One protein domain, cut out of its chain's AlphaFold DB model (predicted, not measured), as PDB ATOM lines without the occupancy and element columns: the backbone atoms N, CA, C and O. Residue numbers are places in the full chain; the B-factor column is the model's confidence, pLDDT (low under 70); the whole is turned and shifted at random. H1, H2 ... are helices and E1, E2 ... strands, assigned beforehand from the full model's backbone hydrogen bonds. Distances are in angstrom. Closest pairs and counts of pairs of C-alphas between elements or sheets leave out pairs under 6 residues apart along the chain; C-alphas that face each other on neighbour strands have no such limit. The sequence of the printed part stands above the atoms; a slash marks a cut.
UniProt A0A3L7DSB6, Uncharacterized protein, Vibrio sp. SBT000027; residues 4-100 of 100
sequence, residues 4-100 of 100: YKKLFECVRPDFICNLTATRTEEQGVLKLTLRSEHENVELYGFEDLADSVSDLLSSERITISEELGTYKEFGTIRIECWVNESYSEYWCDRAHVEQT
ATOM      1  N   TYR A   4     -17.850   6.585  -5.545       95.44
ATOM      2  CA  TYR A   4     -16.684   5.996  -6.204       95.44
ATOM      3  C   TYR A   4     -16.371   4.627  -5.618       95.44
ATOM      4  O   TYR A   4     -16.373   4.447  -4.398       95.44
ATOM      5  N   LYS A   5     -16.073   3.666  -6.491       95.75
ATOM      6  CA  LYS A   5     -15.538   2.359  -6.114       95.75
ATOM      7  C   LYS A   5     -14.034   2.360  -6.349       95.75
ATOM      8  O   LYS A   5     -13.595   2.443  -7.491       95.75
ATOM      9  N   LYS A   6     -13.241   2.250  -5.282       96.50
ATOM     10  CA  LYS A   6     -11.784   2.103  -5.392       96.50
ATOM     11  C   LYS A   6     -11.455   0.777  -6.091       96.50
ATOM     12  O   LYS A   6     -11.983  -0.262  -5.696       96.50
ATOM     13  N   LEU A   7     -10.621   0.841  -7.125       95.81
ATOM     14  CA  LEU A   7     -10.159  -0.311  -7.904       95.81
ATOM     15  C   LEU A   7      -8.704  -0.656  -7.589       95.81
ATOM     16  O   LEU A   7      -8.367  -1.829  -7.515       95.81
ATOM     17  N   PHE A   8      -7.871   0.366  -7.399       94.81
ATOM     18  CA  PHE A   8      -6.445   0.227  -7.130       94.81
ATOM     19  C   PHE A   8      -5.959   1.387  -6.261       94.81
ATOM     20  O   PHE A   8      -6.469   2.510  -6.358       94.81
ATOM     21  N   GLU A   9      -4.973   1.111  -5.418       94.62
ATOM     22  CA  GLU A   9      -4.284   2.109  -4.611       94.62
ATOM     23  C   GLU A   9      -2.819   1.718  -4.455       94.62
ATOM     24  O   GLU A   9      -2.495   0.584  -4.127       94.62
ATOM     25  N   CYS A  10      -1.942   2.688  -4.683       91.44
ATOM     26  CA  CYS A  10      -0.505   2.547  -4.521       91.44
ATOM     27  C   CYS A  10      -0.018   3.725  -3.689       91.44
ATOM     28  O   CYS A  10      -0.295   4.874  -4.034       91.44
ATOM     29  N   VAL A  11       0.638   3.452  -2.563       92.44
ATOM     30  CA  VAL A  11       1.101   4.466  -1.606       92.44
ATOM     31  C   VAL A  11       2.469   4.048  -1.094       92.44
ATOM     32  O   VAL A  11       2.679   2.864  -0.841       92.44
ATOM     33  N   ARG A  12       3.364   5.018  -0.857       87.69
ATOM     34  CA  ARG A  12       4.670   4.771  -0.221       87.69
ATOM     35  C   ARG A  12       4.561   3.757   0.943       87.69
ATOM     36  O   ARG A  12       3.739   3.965   1.839       87.69
ATOM     37  N   PRO A  13       5.428   2.727   0.992       86.31
ATOM     38  CA  PRO A  13       6.636   2.546   0.181       86.31
ATOM     39  C   PRO A  13       6.419   1.887  -1.194       86.31
ATOM     40  O   PRO A  13       7.412   1.653  -1.878       86.31
ATOM     41  N   ASP A  14       5.179   1.624  -1.609       87.12
ATOM     42  CA  ASP A  14       4.884   1.034  -2.915       87.12
ATOM     43  C   ASP A  14       4.856   2.112  -4.004       87.12
ATOM     44  O   ASP A  14       4.403   3.239  -3.782       87.12
ATOM     45  N   PHE A  15       5.346   1.760  -5.194       87.44
ATOM     46  CA  PHE A  15       5.381   2.644  -6.360       87.44
ATOM     47  C   PHE A  15       5.063   1.875  -7.638       87.44
ATOM     48  O   PHE A  15       5.181   0.649  -7.704       87.44
ATOM     49  N   ILE A  16       4.723   2.615  -8.694       91.75
ATOM     50  CA  ILE A  16       4.710   2.063 -10.047       91.75
ATOM     51  C   ILE A  16       6.158   1.823 -10.478       91.75
ATOM     52  O   ILE A  16       6.933   2.760 -10.653       91.75
ATOM     53  N   CYS A  17       6.532   0.557 -10.638       90.50
ATOM     54  CA  CYS A  17       7.879   0.154 -11.034       90.50
ATOM     55  C   CYS A  17       8.024  -0.002 -12.555       90.50
ATOM     56  O   CYS A  17       9.135   0.055 -13.085       90.50
ATOM     57  N   ASN A  18       6.911  -0.178 -13.275       93.00
ATOM     58  CA  ASN A  18       6.880  -0.189 -14.732       93.00
ATOM     59  C   ASN A  18       5.588   0.455 -15.248       93.00
ATOM     60  O   ASN A  18       4.505   0.183 -14.731       93.00
ATOM     61  N   LEU A  19       5.717   1.276 -16.290       94.88
ATOM     62  CA  LEU A  19       4.597   1.803 -17.057       94.88
ATOM     63  C   LEU A  19       4.869   1.558 -18.539       94.88
ATOM     64  O   LEU A  19       5.886   1.996 -19.075       94.88
ATOM     65  N   THR A  20       3.946   0.870 -19.203       95.25
ATOM     66  CA  THR A  20       3.992   0.626 -20.646       95.25
ATOM     67  C   THR A  20       2.804   1.299 -21.317       95.25
ATOM     68  O   THR A  20       1.659   1.037 -20.962       95.25
ATOM     69  N   ALA A  21       3.073   2.143 -22.311       93.50
ATOM     70  CA  ALA A  21       2.058   2.794 -23.131       93.50
ATOM     71  C   ALA A  21       2.002   2.139 -24.515       93.50
ATOM     72  O   ALA A  21       3.024   1.988 -25.181       93.50
ATOM     73  N   THR A  22       0.818   1.734 -24.963       93.56
ATOM     74  CA  THR A  22       0.603   1.130 -26.283       93.56
ATOM     75  C   THR A  22      -0.640   1.728 -26.919       93.56
ATOM     76  O   THR A  22      -1.700   1.755 -26.306       93.56
ATOM     77  N   ARG A  23      -0.535   2.188 -28.165       91.62
ATOM     78  CA  ARG A  23      -1.714   2.556 -28.954       91.62
ATOM     79  C   ARG A  23      -2.318   1.285 -29.546       91.62
ATOM     80  O   ARG A  23      -1.614   0.550 -30.234       91.62
ATOM     81  N   THR A  24      -3.590   1.025 -29.274       86.94
ATOM     82  CA  THR A  24      -4.306  -0.116 -29.849       86.94
ATOM     83  C   THR A  24      -4.805   0.231 -31.257       86.94
ATOM     84  O   THR A  24      -5.006   1.398 -31.600       86.94
ATOM     85  N   GLU A  25      -4.978  -0.786 -32.107       71.88
ATOM     86  CA  GLU A  25      -5.462  -0.602 -33.487       71.88
ATOM     87  C   GLU A  25      -6.926  -0.123 -33.540       71.88
ATOM     88  O   GLU A  25      -7.375   0.433 -34.543       71.88
ATOM     89  N   GLU A  26      -7.669  -0.289 -32.445       73.88
ATOM     90  CA  GLU A  26      -9.058   0.131 -32.327       73.88
ATOM     91  C   GLU A  26      -9.137   1.642 -32.066       73.88
ATOM     92  O   GLU A  26      -8.907   2.121 -30.958       73.88
ATOM     93  N   GLN A  27      -9.429   2.407 -33.122       75.88
ATOM     94  CA  GLN A  27      -9.738   3.848 -33.068       75.88
ATOM     95  C   GLN A  27      -8.663   4.738 -32.410       75.88
ATOM     96  O   GLN A  27      -8.930   5.888 -32.071       75.88
ATOM     97  N   GLY A  28      -7.430   4.242 -32.266       81.06
ATOM     98  CA  GLY A  28      -6.335   4.993 -31.655       81.06
ATOM     99  C   GLY A  28      -6.407   5.095 -30.130       81.06
ATOM    100  O   GLY A  28      -5.736   5.966 -29.574       81.06
ATOM    101  N   VAL A  29      -7.173   4.220 -29.468       91.06
ATOM    102  CA  VAL A  29      -7.233   4.131 -28.001       91.06
ATOM    103  C   VAL A  29      -5.833   3.879 -27.433       91.06
ATOM    104  O   VAL A  29      -5.055   3.062 -27.935       91.06
ATOM    105  N   LEU A  30      -5.496   4.594 -26.367       94.75
ATOM    106  CA  LEU A  30      -4.291   4.380 -25.586       94.75
ATOM    107  C   LEU A  30      -4.566   3.330 -24.508       94.75
ATOM    108  O   LEU A  30      -5.484   3.483 -23.705       94.75
ATOM    109  N   LYS A  31      -3.734   2.289 -24.470       95.94
ATOM    110  CA  LYS A  31      -3.612   1.359 -23.349       95.94
ATOM    111  C   LYS A  31      -2.387   1.737 -22.520       95.94
ATOM    112  O   LYS A  31      -1.269   1.707 -23.038       95.94
ATOM    113  N   LEU A  32      -2.582   2.032 -21.238       96.56
ATOM    114  CA  LEU A  32      -1.502   2.085 -20.253       96.56
ATOM    115  C   LEU A  32      -1.523   0.817 -19.407       96.56
ATOM    116  O   LEU A  32      -2.570   0.406 -18.929       96.56
ATOM    117  N   THR A  33      -0.368   0.194 -19.221       96.12
ATOM    118  CA  THR A  33      -0.176  -0.919 -18.285       96.12
ATOM    119  C   THR A  33       0.736  -0.432 -17.177       96.12
ATOM    120  O   THR A  33       1.897  -0.119 -17.439       96.12
ATOM    121  N   LEU A  34       0.205  -0.331 -15.966       95.06
ATOM    122  CA  LEU A  34       0.933   0.028 -14.761       95.06
ATOM    123  C   LEU A  34       1.230  -1.238 -13.973       95.06
ATOM    124  O   LEU A  34       0.350  -2.074 -13.794       95.06
ATOM    125  N   ARG A  35       2.447  -1.352 -13.458       93.31
ATOM    126  CA  ARG A  35       2.846  -2.451 -12.585       93.31
ATOM    127  C   ARG A  35       3.394  -1.904 -11.278       93.31
ATOM    128  O   ARG A  35       4.322  -1.093 -11.300       93.31
ATOM    129  N   SER A  36       2.837  -2.367 -10.166       89.25
ATOM    130  CA  SER A  36       3.421  -2.250  -8.828       89.25
ATOM    131  C   SER A  36       4.116  -3.564  -8.442       89.25
ATOM    132  O   SER A  36       4.266  -4.470  -9.268       89.25
ATOM    133  N   GLU A  37       4.583  -3.691  -7.198       84.56
ATOM    134  CA  GLU A  37       5.143  -4.963  -6.712       84.56
ATOM    135  C   GLU A  37       4.109  -6.099  -6.676       84.56
ATOM    136  O   GLU A  37       4.475  -7.263  -6.849       84.56
ATOM    137  N   HIS A  38       2.832  -5.770  -6.469       82.81
ATOM    138  CA  HIS A  38       1.784  -6.749  -6.173       82.81
ATOM    139  C   HIS A  38       0.689  -6.818  -7.238       82.81
ATOM    140  O   HIS A  38       0.029  -7.847  -7.382       82.81
ATOM    141  N   GLU A  39       0.496  -5.757  -8.015       89.62
ATOM    142  CA  GLU A  39      -0.651  -5.634  -8.909       89.62
ATOM    143  C   GLU A  39      -0.237  -5.078 -10.271       89.62
ATOM    144  O   GLU A  39       0.680  -4.259 -10.395       89.62
ATOM    145  N   ASN A  40      -0.958  -5.513 -11.298       93.12
ATOM    146  CA  ASN A  40      -0.931  -4.915 -12.621       93.12
ATOM    147  C   ASN A  40      -2.282  -4.259 -12.888       93.12
ATOM    148  O   ASN A  40      -3.336  -4.847 -12.645       93.12
ATOM    149  N   VAL A  41      -2.254  -3.037 -13.405       95.31
ATOM    150  CA  VAL A  41      -3.448  -2.293 -13.792       95.31
ATOM    151  C   VAL A  41      -3.347  -1.932 -15.259       95.31
ATOM    152  O   VAL A  41      -2.383  -1.308 -15.692       95.31
ATOM    153  N   GLU A  42      -4.363  -2.284 -16.027       96.69
ATOM    154  CA  GLU A  42      -4.517  -1.840 -17.403       96.69
ATOM    155  C   GLU A  42      -5.569  -0.740 -17.471       96.69
ATOM    156  O   GLU A  42      -6.697  -0.930 -17.018       96.69
ATOM    157  N   LEU A  43      -5.217   0.394 -18.063       96.81
ATOM    158  CA  LEU A  43      -6.096   1.534 -18.284       96.81
ATOM    159  C   LEU A  43      -6.272   1.766 -19.779       96.81
ATOM    160  O   LEU A  43      -5.314   1.646 -20.542       96.81
ATOM    161  N   TYR A  44      -7.485   2.128 -20.183       95.88
ATOM    162  CA  TYR A  44      -7.841   2.379 -21.578       95.88
ATOM    163  C   TYR A  44      -8.533   3.731 -21.709       95.88
ATOM    164  O   TYR A  44      -9.484   4.007 -20.979       95.88
ATOM    165  N   GLY A  45      -8.073   4.562 -22.639       94.56
ATOM    166  CA  GLY A  45      -8.629   5.895 -22.860       94.56
ATOM    167  C   GLY A  45      -7.925   6.647 -23.984       94.56
ATOM    168  O   GLY A  45      -7.364   6.038 -24.894       94.56
ATOM    169  N   PHE A  46      -7.950   7.977 -23.918       92.69
ATOM    170  CA  PHE A  46      -7.443   8.855 -24.977       92.69
ATOM    171  C   PHE A  46      -6.441   9.884 -24.426       92.69
ATOM    172  O   PHE A  46      -5.471   9.501 -23.777       92.69
ATOM    173  N   GLU A  47      -6.646  11.171 -24.718       91.69
ATOM    174  CA  GLU A  47      -5.718  12.268 -24.416       91.69
ATOM    175  C   GLU A  47      -5.488  12.446 -22.911       91.69
ATOM    176  O   GLU A  47      -4.345  12.424 -22.474       91.69
ATOM    177  N   ASP A  48      -6.551  12.466 -22.106       94.88
ATOM    178  CA  ASP A  48      -6.441  12.664 -20.652       94.88
ATOM    179  C   ASP A  48      -5.669  11.520 -19.957       94.88
ATOM    180  O   ASP A  48      -4.869  11.726 -19.044       94.88
ATOM    181  N   LEU A  49      -5.802  10.288 -20.469       95.81
ATOM    182  CA  LEU A  49      -4.978   9.163 -20.026       95.81
ATOM    183  C   LEU A  49      -3.505   9.352 -20.424       95.81
ATOM    184  O   LEU A  49      -2.616   8.999 -19.650       95.81
ATOM    185  N   ALA A  50      -3.226   9.896 -21.610       93.69
ATOM    186  CA  ALA A  50      -1.860  10.175 -22.051       93.69
ATOM    187  C   ALA A  50      -1.186  11.240 -21.172       93.69
ATOM    188  O   ALA A  50      -0.022  11.074 -20.799       93.69
ATOM    189  N   ASP A  51      -1.933  12.276 -20.792       95.44
ATOM    190  CA  ASP A  51      -1.454  13.365 -19.940       95.44
ATOM    191  C   ASP A  51      -1.122  12.891 -18.515       95.44
ATOM    192  O   ASP A  51      -0.251  13.459 -17.855       95.44
ATOM    193  N   SER A  52      -1.732  11.791 -18.063       95.62
ATOM    194  CA  SER A  52      -1.471  11.211 -16.739       95.62
ATOM    195  C   SER A  52      -0.102  10.527 -16.593       95.62
ATOM    196  O   SER A  52       0.347  10.280 -15.472       95.62
ATOM    197  N   VAL A  53       0.590  10.203 -17.695       94.25
ATOM    198  CA  VAL A  53       1.778   9.321 -17.685       94.25
ATOM    199  C   VAL A  53       2.919   9.857 -16.816       94.25
ATOM    200  O   VAL A  53       3.540   9.084 -16.081       94.25
ATOM    201  N   SER A  54       3.215  11.159 -16.885       93.12
ATOM    202  CA  SER A  54       4.292  11.761 -16.084       93.12
ATOM    203  C   SER A  54       4.004  11.679 -14.590       93.12
ATOM    204  O   SER A  54       4.891  11.362 -13.792       93.12
ATOM    205  N   ASP A  55       2.752  11.937 -14.227       95.25
ATOM    206  CA  ASP A  55       2.306  12.010 -12.845       95.25
ATOM    207  C   ASP A  55       2.205  10.607 -12.252       95.25
ATOM    208  O   ASP A  55       2.667  10.394 -11.136       95.25
ATOM    209  N   LEU A  56       1.732   9.620 -13.015       94.88
ATOM    210  CA  LEU A  56       1.720   8.208 -12.617       94.88
ATOM    211  C   LEU A  56       3.119   7.669 -12.283       94.88
ATOM    212  O   LEU A  56       3.269   6.888 -11.347       94.88
ATOM    213  N   LEU A  57       4.151   8.088 -13.022       92.06
ATOM    214  CA  LEU A  57       5.537   7.682 -12.757       92.06
ATOM    215  C   LEU A  57       6.172   8.421 -11.574       92.06
ATOM    216  O   LEU A  57       7.087   7.894 -10.944       92.06
ATOM    217  N   SER A  58       5.717   9.642 -11.290       92.75
ATOM    218  CA  SER A  58       6.316  10.516 -10.271       92.75
ATOM    219  C   SER A  58       5.553  10.509  -8.942       92.75
ATOM    220  O   SER A  58       6.025  11.084  -7.960       92.75
ATOM    221  N   SER A  59       4.365   9.908  -8.915       93.50
ATOM    222  CA  SER A  59       3.454   9.968  -7.776       93.50
ATOM    223  C   SER A  59       3.909   9.118  -6.602       93.50
ATOM    224  O   SER A  59       4.362   7.985  -6.737       93.50
ATOM    225  N   GLU A  60       3.698   9.671  -5.415       93.62
ATOM    226  CA  GLU A  60       3.907   9.008  -4.127       93.62
ATOM    227  C   GLU A  60       2.650   8.281  -3.646       93.62
ATOM    228  O   GLU A  60       2.710   7.392  -2.793       93.62
ATOM    229  N   ARG A  61       1.503   8.713  -4.174       94.94
ATOM    230  CA  ARG A  61       0.207   8.079  -4.005       94.94
ATOM    231  C   ARG A  61      -0.548   8.121  -5.321       94.94
ATOM    232  O   ARG A  61      -0.614   9.171  -5.957       94.94
ATOM    233  N   ILE A  62      -1.164   7.001  -5.667       95.81
ATOM    234  CA  ILE A  62      -2.085   6.865  -6.789       95.81
ATOM    235  C   ILE A  62      -3.350   6.187  -6.276       95.81
ATOM    236  O   ILE A  62      -3.270   5.153  -5.612       95.81
ATOM    237  N   THR A  63      -4.510   6.744  -6.612       96.62
ATOM    238  CA  THR A  63      -5.805   6.082  -6.410       96.62
ATOM    239  C   THR A  63      -6.515   5.983  -7.748       96.62
ATOM    240  O   THR A  63      -6.675   6.985  -8.437       96.62
ATOM    241  N   ILE A  64      -6.971   4.785  -8.112       97.12
ATOM    242  CA  ILE A  64      -7.794   4.572  -9.305       97.12
ATOM    243  C   ILE A  64      -9.166   4.098  -8.847       97.12
ATOM    244  O   ILE A  64      -9.287   3.170  -8.041       97.12
ATOM    245  N   SER A  65     -10.214   4.751  -9.339       97.50
ATOM    246  CA  SER A  65     -11.587   4.480  -8.920       97.50
ATOM    247  C   SER A  65     -12.582   4.599 -10.066       97.50
ATOM    248  O   SER A  65     -12.377   5.356 -11.005       97.50
ATOM    249  N   GLU A  66     -13.672   3.849  -9.977       96.88
ATOM    250  CA  GLU A  66     -14.793   3.902 -10.914       96.88
ATOM    251  C   GLU A  66     -15.906   4.790 -10.342       96.88
ATOM    252  O   GLU A  66     -16.353   4.581  -9.208       96.88
ATOM    253  N   GLU A  67     -16.356   5.780 -11.114       96.38
ATOM    254  CA  GLU A  67     -17.516   6.613 -10.795       96.38
ATOM    255  C   GLU A  67     -18.810   5.791 -10.941       96.38
ATOM    256  O   GLU A  67     -19.153   5.302 -12.016       96.38
ATOM    257  N   LEU A  68     -19.557   5.649  -9.846       94.06
ATOM    258  CA  LEU A  68     -20.801   4.887  -9.779       94.06
ATOM    259  C   LEU A  68     -22.029   5.783  -9.961       94.06
ATOM    260  O   LEU A  68     -22.070   6.924  -9.499       94.06
ATOM    261  N   GLY A  69     -23.086   5.212 -10.544       90.38
ATOM    262  CA  GLY A  69     -24.381   5.889 -10.682       90.38
ATOM    263  C   GLY A  69     -24.368   7.048 -11.681       90.38
ATOM    264  O   GLY A  69     -25.231   7.921 -11.620       90.38
ATOM    265  N   THR A  70     -23.385   7.062 -12.581       89.50
ATOM    266  CA  THR A  70     -23.287   8.008 -13.690       89.50
ATOM    267  C   THR A  70     -23.986   7.459 -14.937       89.50
ATOM    268  O   THR A  70     -24.077   6.249 -15.126       89.50
ATOM    269  N   TYR A  71     -24.479   8.353 -15.796       89.44
ATOM    270  CA  TYR A  71     -25.011   8.011 -17.125       89.44
ATOM    271  C   TYR A  71     -23.944   8.114 -18.226       89.44
ATOM    272  O   TYR A  71     -24.267   8.022 -19.408       89.44
ATOM    273  N   LYS A  72     -22.684   8.371 -17.852       88.75
ATOM    274  CA  LYS A  72     -21.559   8.435 -18.783       88.75
ATOM    275  C   LYS A  72     -21.233   7.040 -19.324       88.75
ATOM    276  O   LYS A  72     -21.137   6.089 -18.555       88.75
ATOM    277  N   GLU A  73     -21.003   6.956 -20.630       84.88
ATOM    278  CA  GLU A  73     -20.506   5.742 -21.298       84.88
ATOM    279  C   GLU A  73     -18.965   5.678 -21.338       84.88
ATOM    280  O   GLU A  73     -18.401   4.597 -21.473       84.88
ATOM    281  N   PHE A  74     -18.294   6.826 -21.184       90.19
ATOM    282  CA  PHE A  74     -16.838   7.017 -21.261       90.19
ATOM    283  C   PHE A  74     -16.359   7.942 -20.134       90.19
ATOM    284  O   PHE A  74     -17.164   8.685 -19.563       90.19
ATOM    285  N   GLY A  75     -15.064   7.928 -19.814       92.25
ATOM    286  CA  GLY A  75     -14.492   8.765 -18.756       92.25
ATOM    287  C   GLY A  75     -15.087   8.469 -17.376       92.25
ATOM    288  O   GLY A  75     -15.457   9.391 -16.646       92.25
ATOM    289  N   THR A  76     -15.266   7.189 -17.048       95.69
ATOM    290  CA  THR A  76     -15.836   6.729 -15.770       95.69
ATOM    291  C   THR A  76     -14.764   6.326 -14.764       95.69
ATOM    292  O   THR A  76     -15.051   6.232 -13.572       95.69
ATOM    293  N   ILE A  77     -13.529   6.110 -15.216       97.56
ATOM    294  CA  ILE A  77     -12.402   5.771 -14.357       97.56
ATOM    295  C   ILE A  77     -11.633   7.041 -14.034       97.56
ATOM    296  O   ILE A  77     -11.064   7.671 -14.922       97.56
ATOM    297  N   ARG A  78     -11.586   7.380 -12.752       97.75
ATOM    298  CA  ARG A  78     -10.808   8.488 -12.217       97.75
ATOM    299  C   ARG A  78      -9.455   7.991 -11.729       97.75
ATOM    300  O   ARG A  78      -9.389   7.023 -10.968       97.75
ATOM    301  N   ILE A  79      -8.407   8.695 -12.127       97.94
ATOM    302  CA  ILE A  79      -7.025   8.499 -11.704       97.94
ATOM    303  C   ILE A  79      -6.640   9.721 -10.884       97.94
ATOM    304  O   ILE A  79      -6.686  10.843 -11.378       97.94
ATOM    305  N   GLU A  80      -6.266   9.508  -9.635       97.94
ATOM    306  CA  GLU A  80      -5.816  10.557  -8.730       97.94
ATOM    307  C   GLU A  80      -4.331  10.353  -8.441       97.94
ATOM    308  O   GLU A  80      -3.932   9.272  -8.000       97.94
ATOM    309  N   CYS A  81      -3.535  11.394  -8.661       96.88
ATOM    310  CA  CYS A  81      -2.084  11.391  -8.518       96.88
ATOM    311  C   CYS A  81      -1.657  12.427  -7.473       96.88
ATOM    312  O   CYS A  81      -2.166  13.549  -7.457       96.88
ATOM    313  N   TRP A  82      -0.703  12.063  -6.611       96.75
ATOM    314  CA  TRP A  82      -0.075  12.989  -5.667       96.75
ATOM    315  C   TRP A  82       1.438  13.013  -5.848       96.75
ATOM    316  O   TRP A  82       2.126  12.048  -5.507       96.75
ATOM    317  N   VAL A  83       1.951  14.146  -6.328       94.25
ATOM    318  CA  VAL A  83       3.378  14.400  -6.560       94.25
ATOM    319  C   VAL A  83       3.807  15.570  -5.677       94.25
ATOM    320  O   VAL A  83       3.379  16.699  -5.905       94.25
ATOM    321  N   ASN A  84       4.655  15.325  -4.674       91.88
ATOM    322  CA  ASN A  84       5.130  16.361  -3.742       91.88
ATOM    323  C   ASN A  84       3.980  17.203  -3.145       91.88
ATOM    324  O   ASN A  84       3.994  18.429  -3.231       91.88
ATOM    325  N   GLU A  85       2.955  16.538  -2.604       89.12
ATOM    326  CA  GLU A  85       1.717  17.146  -2.072       89.12
ATOM    327  C   GLU A  85       0.801  17.838  -3.105       89.12
ATOM    328  O   GLU A  85      -0.329  18.198  -2.768       89.12
ATOM    329  N   SER A  86       1.220  17.968  -4.368       95.31
ATOM    330  CA  SER A  86       0.368  18.456  -5.454       95.31
ATOM    331  C   SER A  86      -0.590  17.366  -5.922       95.31
ATOM    332  O   SER A  86      -0.168  16.236  -6.152       95.31
ATOM    333  N   TYR A  87      -1.865  17.719  -6.080       96.44
ATOM    334  CA  TYR A  87      -2.914  16.835  -6.586       96.44
ATOM    335  C   TYR A  87      -3.172  17.088  -8.069       96.44
ATOM    336  O   TYR A  87      -3.407  18.234  -8.460       96.44
ATOM    337  N   SER A  88      -3.213  16.008  -8.840       97.12
ATOM    338  CA  SER A  88      -3.693  15.984 -10.222       97.12
ATOM    339  C   SER A  88      -4.763  14.901 -10.354       97.12
ATOM    340  O   SER A  88      -4.672  13.852  -9.708       97.12
ATOM    341  N   GLU A  89      -5.761  15.130 -11.205       97.38
ATOM    342  CA  GLU A  89      -6.750  14.114 -11.568       97.38
ATOM    343  C   GLU A  89      -6.895  13.993 -13.078       97.38
ATOM    344  O   GLU A  89      -6.834  14.992 -13.791       97.38
ATOM    345  N   TYR A  90      -7.110  12.761 -13.524       97.62
ATOM    346  CA  TYR A  90      -7.268  12.390 -14.924       97.62
ATOM    347  C   TYR A  90      -8.384  11.360 -15.063       97.62
ATOM    348  O   TYR A  90      -8.756  10.686 -14.094       97.62
ATOM    349  N   TRP A  91      -8.889  11.201 -16.279       97.00
ATOM    350  CA  TRP A  91      -9.989  10.307 -16.590       97.00
ATOM    351  C   TRP A  91      -9.656   9.356 -17.737       97.00
ATOM    352  O   TRP A  91      -9.000   9.694 -18.721       97.00
ATOM    353  N   CYS A  92     -10.152   8.130 -17.617       95.94
ATOM    354  CA  CYS A  92     -10.133   7.152 -18.693       95.94
ATOM    355  C   CYS A  92     -11.419   6.316 -18.696       95.94
ATOM    356  O   CYS A  92     -12.300   6.475 -17.846       95.94
ATOM    357  N   ASP A  93     -11.561   5.452 -19.694       94.81
ATOM    358  CA  ASP A  93     -12.830   4.787 -19.987       94.81
ATOM    359  C   ASP A  93     -12.961   3.447 -19.275       94.81
ATOM    360  O   ASP A  93     -14.066   3.001 -18.975       94.81
ATOM    361  N   ARG A  94     -11.836   2.765 -19.037       94.56
ATOM    362  CA  ARG A  94     -11.840   1.402 -18.506       94.56
ATOM    363  C   ARG A  94     -10.581   1.102 -17.721       94.56
ATOM    364  O   ARG A  94      -9.493   1.508 -18.118       94.56
ATOM    365  N   ALA A  95     -10.748   0.306 -16.671       96.12
ATOM    366  CA  ALA A  95      -9.663  -0.253 -15.887       96.12
ATOM    367  C   ALA A  95      -9.829  -1.768 -15.745       96.12
ATOM    368  O   ALA A  95     -10.939  -2.264 -15.540       96.12
ATOM    369  N   HIS A  96      -8.721  -2.495 -15.822       95.50
ATOM    370  CA  HIS A  96      -8.627  -3.902 -15.452       95.50
ATOM    371  C   HIS A  96      -7.517  -4.065 -14.416       95.50
ATOM    372  O   HIS A  96      -6.430  -3.536 -14.614       95.50
ATOM    373  N   VAL A  97      -7.797  -4.754 -13.309       93.00
ATOM    374  CA  VAL A  97      -6.830  -4.973 -12.226       93.00
ATOM    375  C   VAL A  97      -6.572  -6.467 -12.110       93.00
ATOM    376  O   VAL A  97      -7.508  -7.242 -11.909       93.00
ATOM    377  N   GLU A  98      -5.307  -6.851 -12.231       88.88
ATOM    378  CA  GLU A  98      -4.823  -8.220 -12.090       88.88
ATOM    379  C   GLU A  98      -3.863  -8.304 -10.897       88.88
ATOM    380  O   GLU A  98      -2.960  -7.480 -10.743       88.88
ATOM    381  N   GLN A  99      -4.046  -9.319 -10.051       75.81
ATOM    382  CA  GLN A  99      -3.114  -9.624  -8.963       75.81
ATOM    383  C   GLN A  99      -1.962 -10.474  -9.505       75.81
ATOM    384  O   GLN A  99      -2.198 -11.386 -10.301       75.81
ATOM    385  N   THR A 100      -0.733 -10.152  -9.096       65.38
ATOM    386  CA  THR A 100       0.494 -10.819  -9.571       65.38
ATOM    387  C   THR A 100       0.828 -12.060  -8.751       65.38
ATOM    388  O   THR A 100       0.563 -12.052  -7.527       65.38
TER     389      THR A 100
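Overview. This is residues 4 to 100 of the 100 residues of an uncharacterized protein of Vibrio sp. SBT000027 (UniProt A0A3L7DSB6). Two antiparallel sheets of four strands lie face to face as a sandwich, their strands crossed at 53 degrees, and two short helices, H1 and H2, fill the side between E6 and E7 of one sheet and E2 and E3 of the other. At one corner the sheets come together, where E4 ends near the end of E7. The printed part has 97 residues, with two named helices and eight named strands that follow each other along the chain as E1 E2 E3 E4 H1 H2 E5 E6 E7 E8; the sheets run E1 E5 E6 E7 and E2 E3 E4 E8. The class is mostly strand. The whole is compact, with a radius of gyration of the C-alphas of 12.6 A, and spans 35 by 29 by 26 A.

Along the chain. Find C-alpha 4 at (-16.684, 5.996, -6.204), where E1 begins; it runs to residue 11, 18.4 A away, and bends by 70 degrees at residue 7. Next come E2, residues 18 to 23, E3, residues 30 to 35, and E4, residues 39 to 45, 19.8 A long. H1 takes residues 47 to 51 and H2 residues 53 to 58. E5, residues 61 to 68, starts at (0.207, 8.079, -4.005) and is 22.0 A long. E6 is residues 77 to 83, E7 residues 86 to 92, 20.3 A long, and E8 residues 94 to 99, ending at (-3.114, -9.624, -8.963).

Arrangement. Look first at the twisted sheet with edge strands E1 and E7. Within hydrogen-bond range are N 5 and O 66, 2.9 A, across the neighbours E1 and E5, N 63 and O 80, 2.9 A, across the hairpin E5 and E6, and N 79 and O 90, 2.8 A, across the hairpin E6 and E7. E5 E6 E7 and E2 E3 E4 are meanders, each strand the antiparallel neighbour of the one before. In the second sheet, see N 20 and O 33 at 2.9 A for E2 and E3, N 32 and O 43 at 2.8 A for E3 and E4, and N 42 and O 96 at 2.8 A for E4 and E8. The facing parts of the sheets are 10.4 A centre to centre. The closest C-alphas of E4 and E7, Gly 45 and Cys 92, are 4.6 A apart. H2 lies over E6 at a height over the sheet of 8.8 A, slantwise to the strands at 35 degrees on the local plane; it only grazes the other sheet with residues 53 to 57. H1 is on both sheets; its closest C-alpha pair with E7 is Leu 49 and Cys 92, 5.7 A. In H1 and H2 every O i to N i+4 pair is within hydrogen-bond range.

Size, cuts and confidence. The C-alphas farthest apart, those of Pro 13 and Gln 27, are 37.1 A apart. The printed part has no cut and no long link. Its mean pLDDT is 92.4, and residue 100, the chain's last, is under 70.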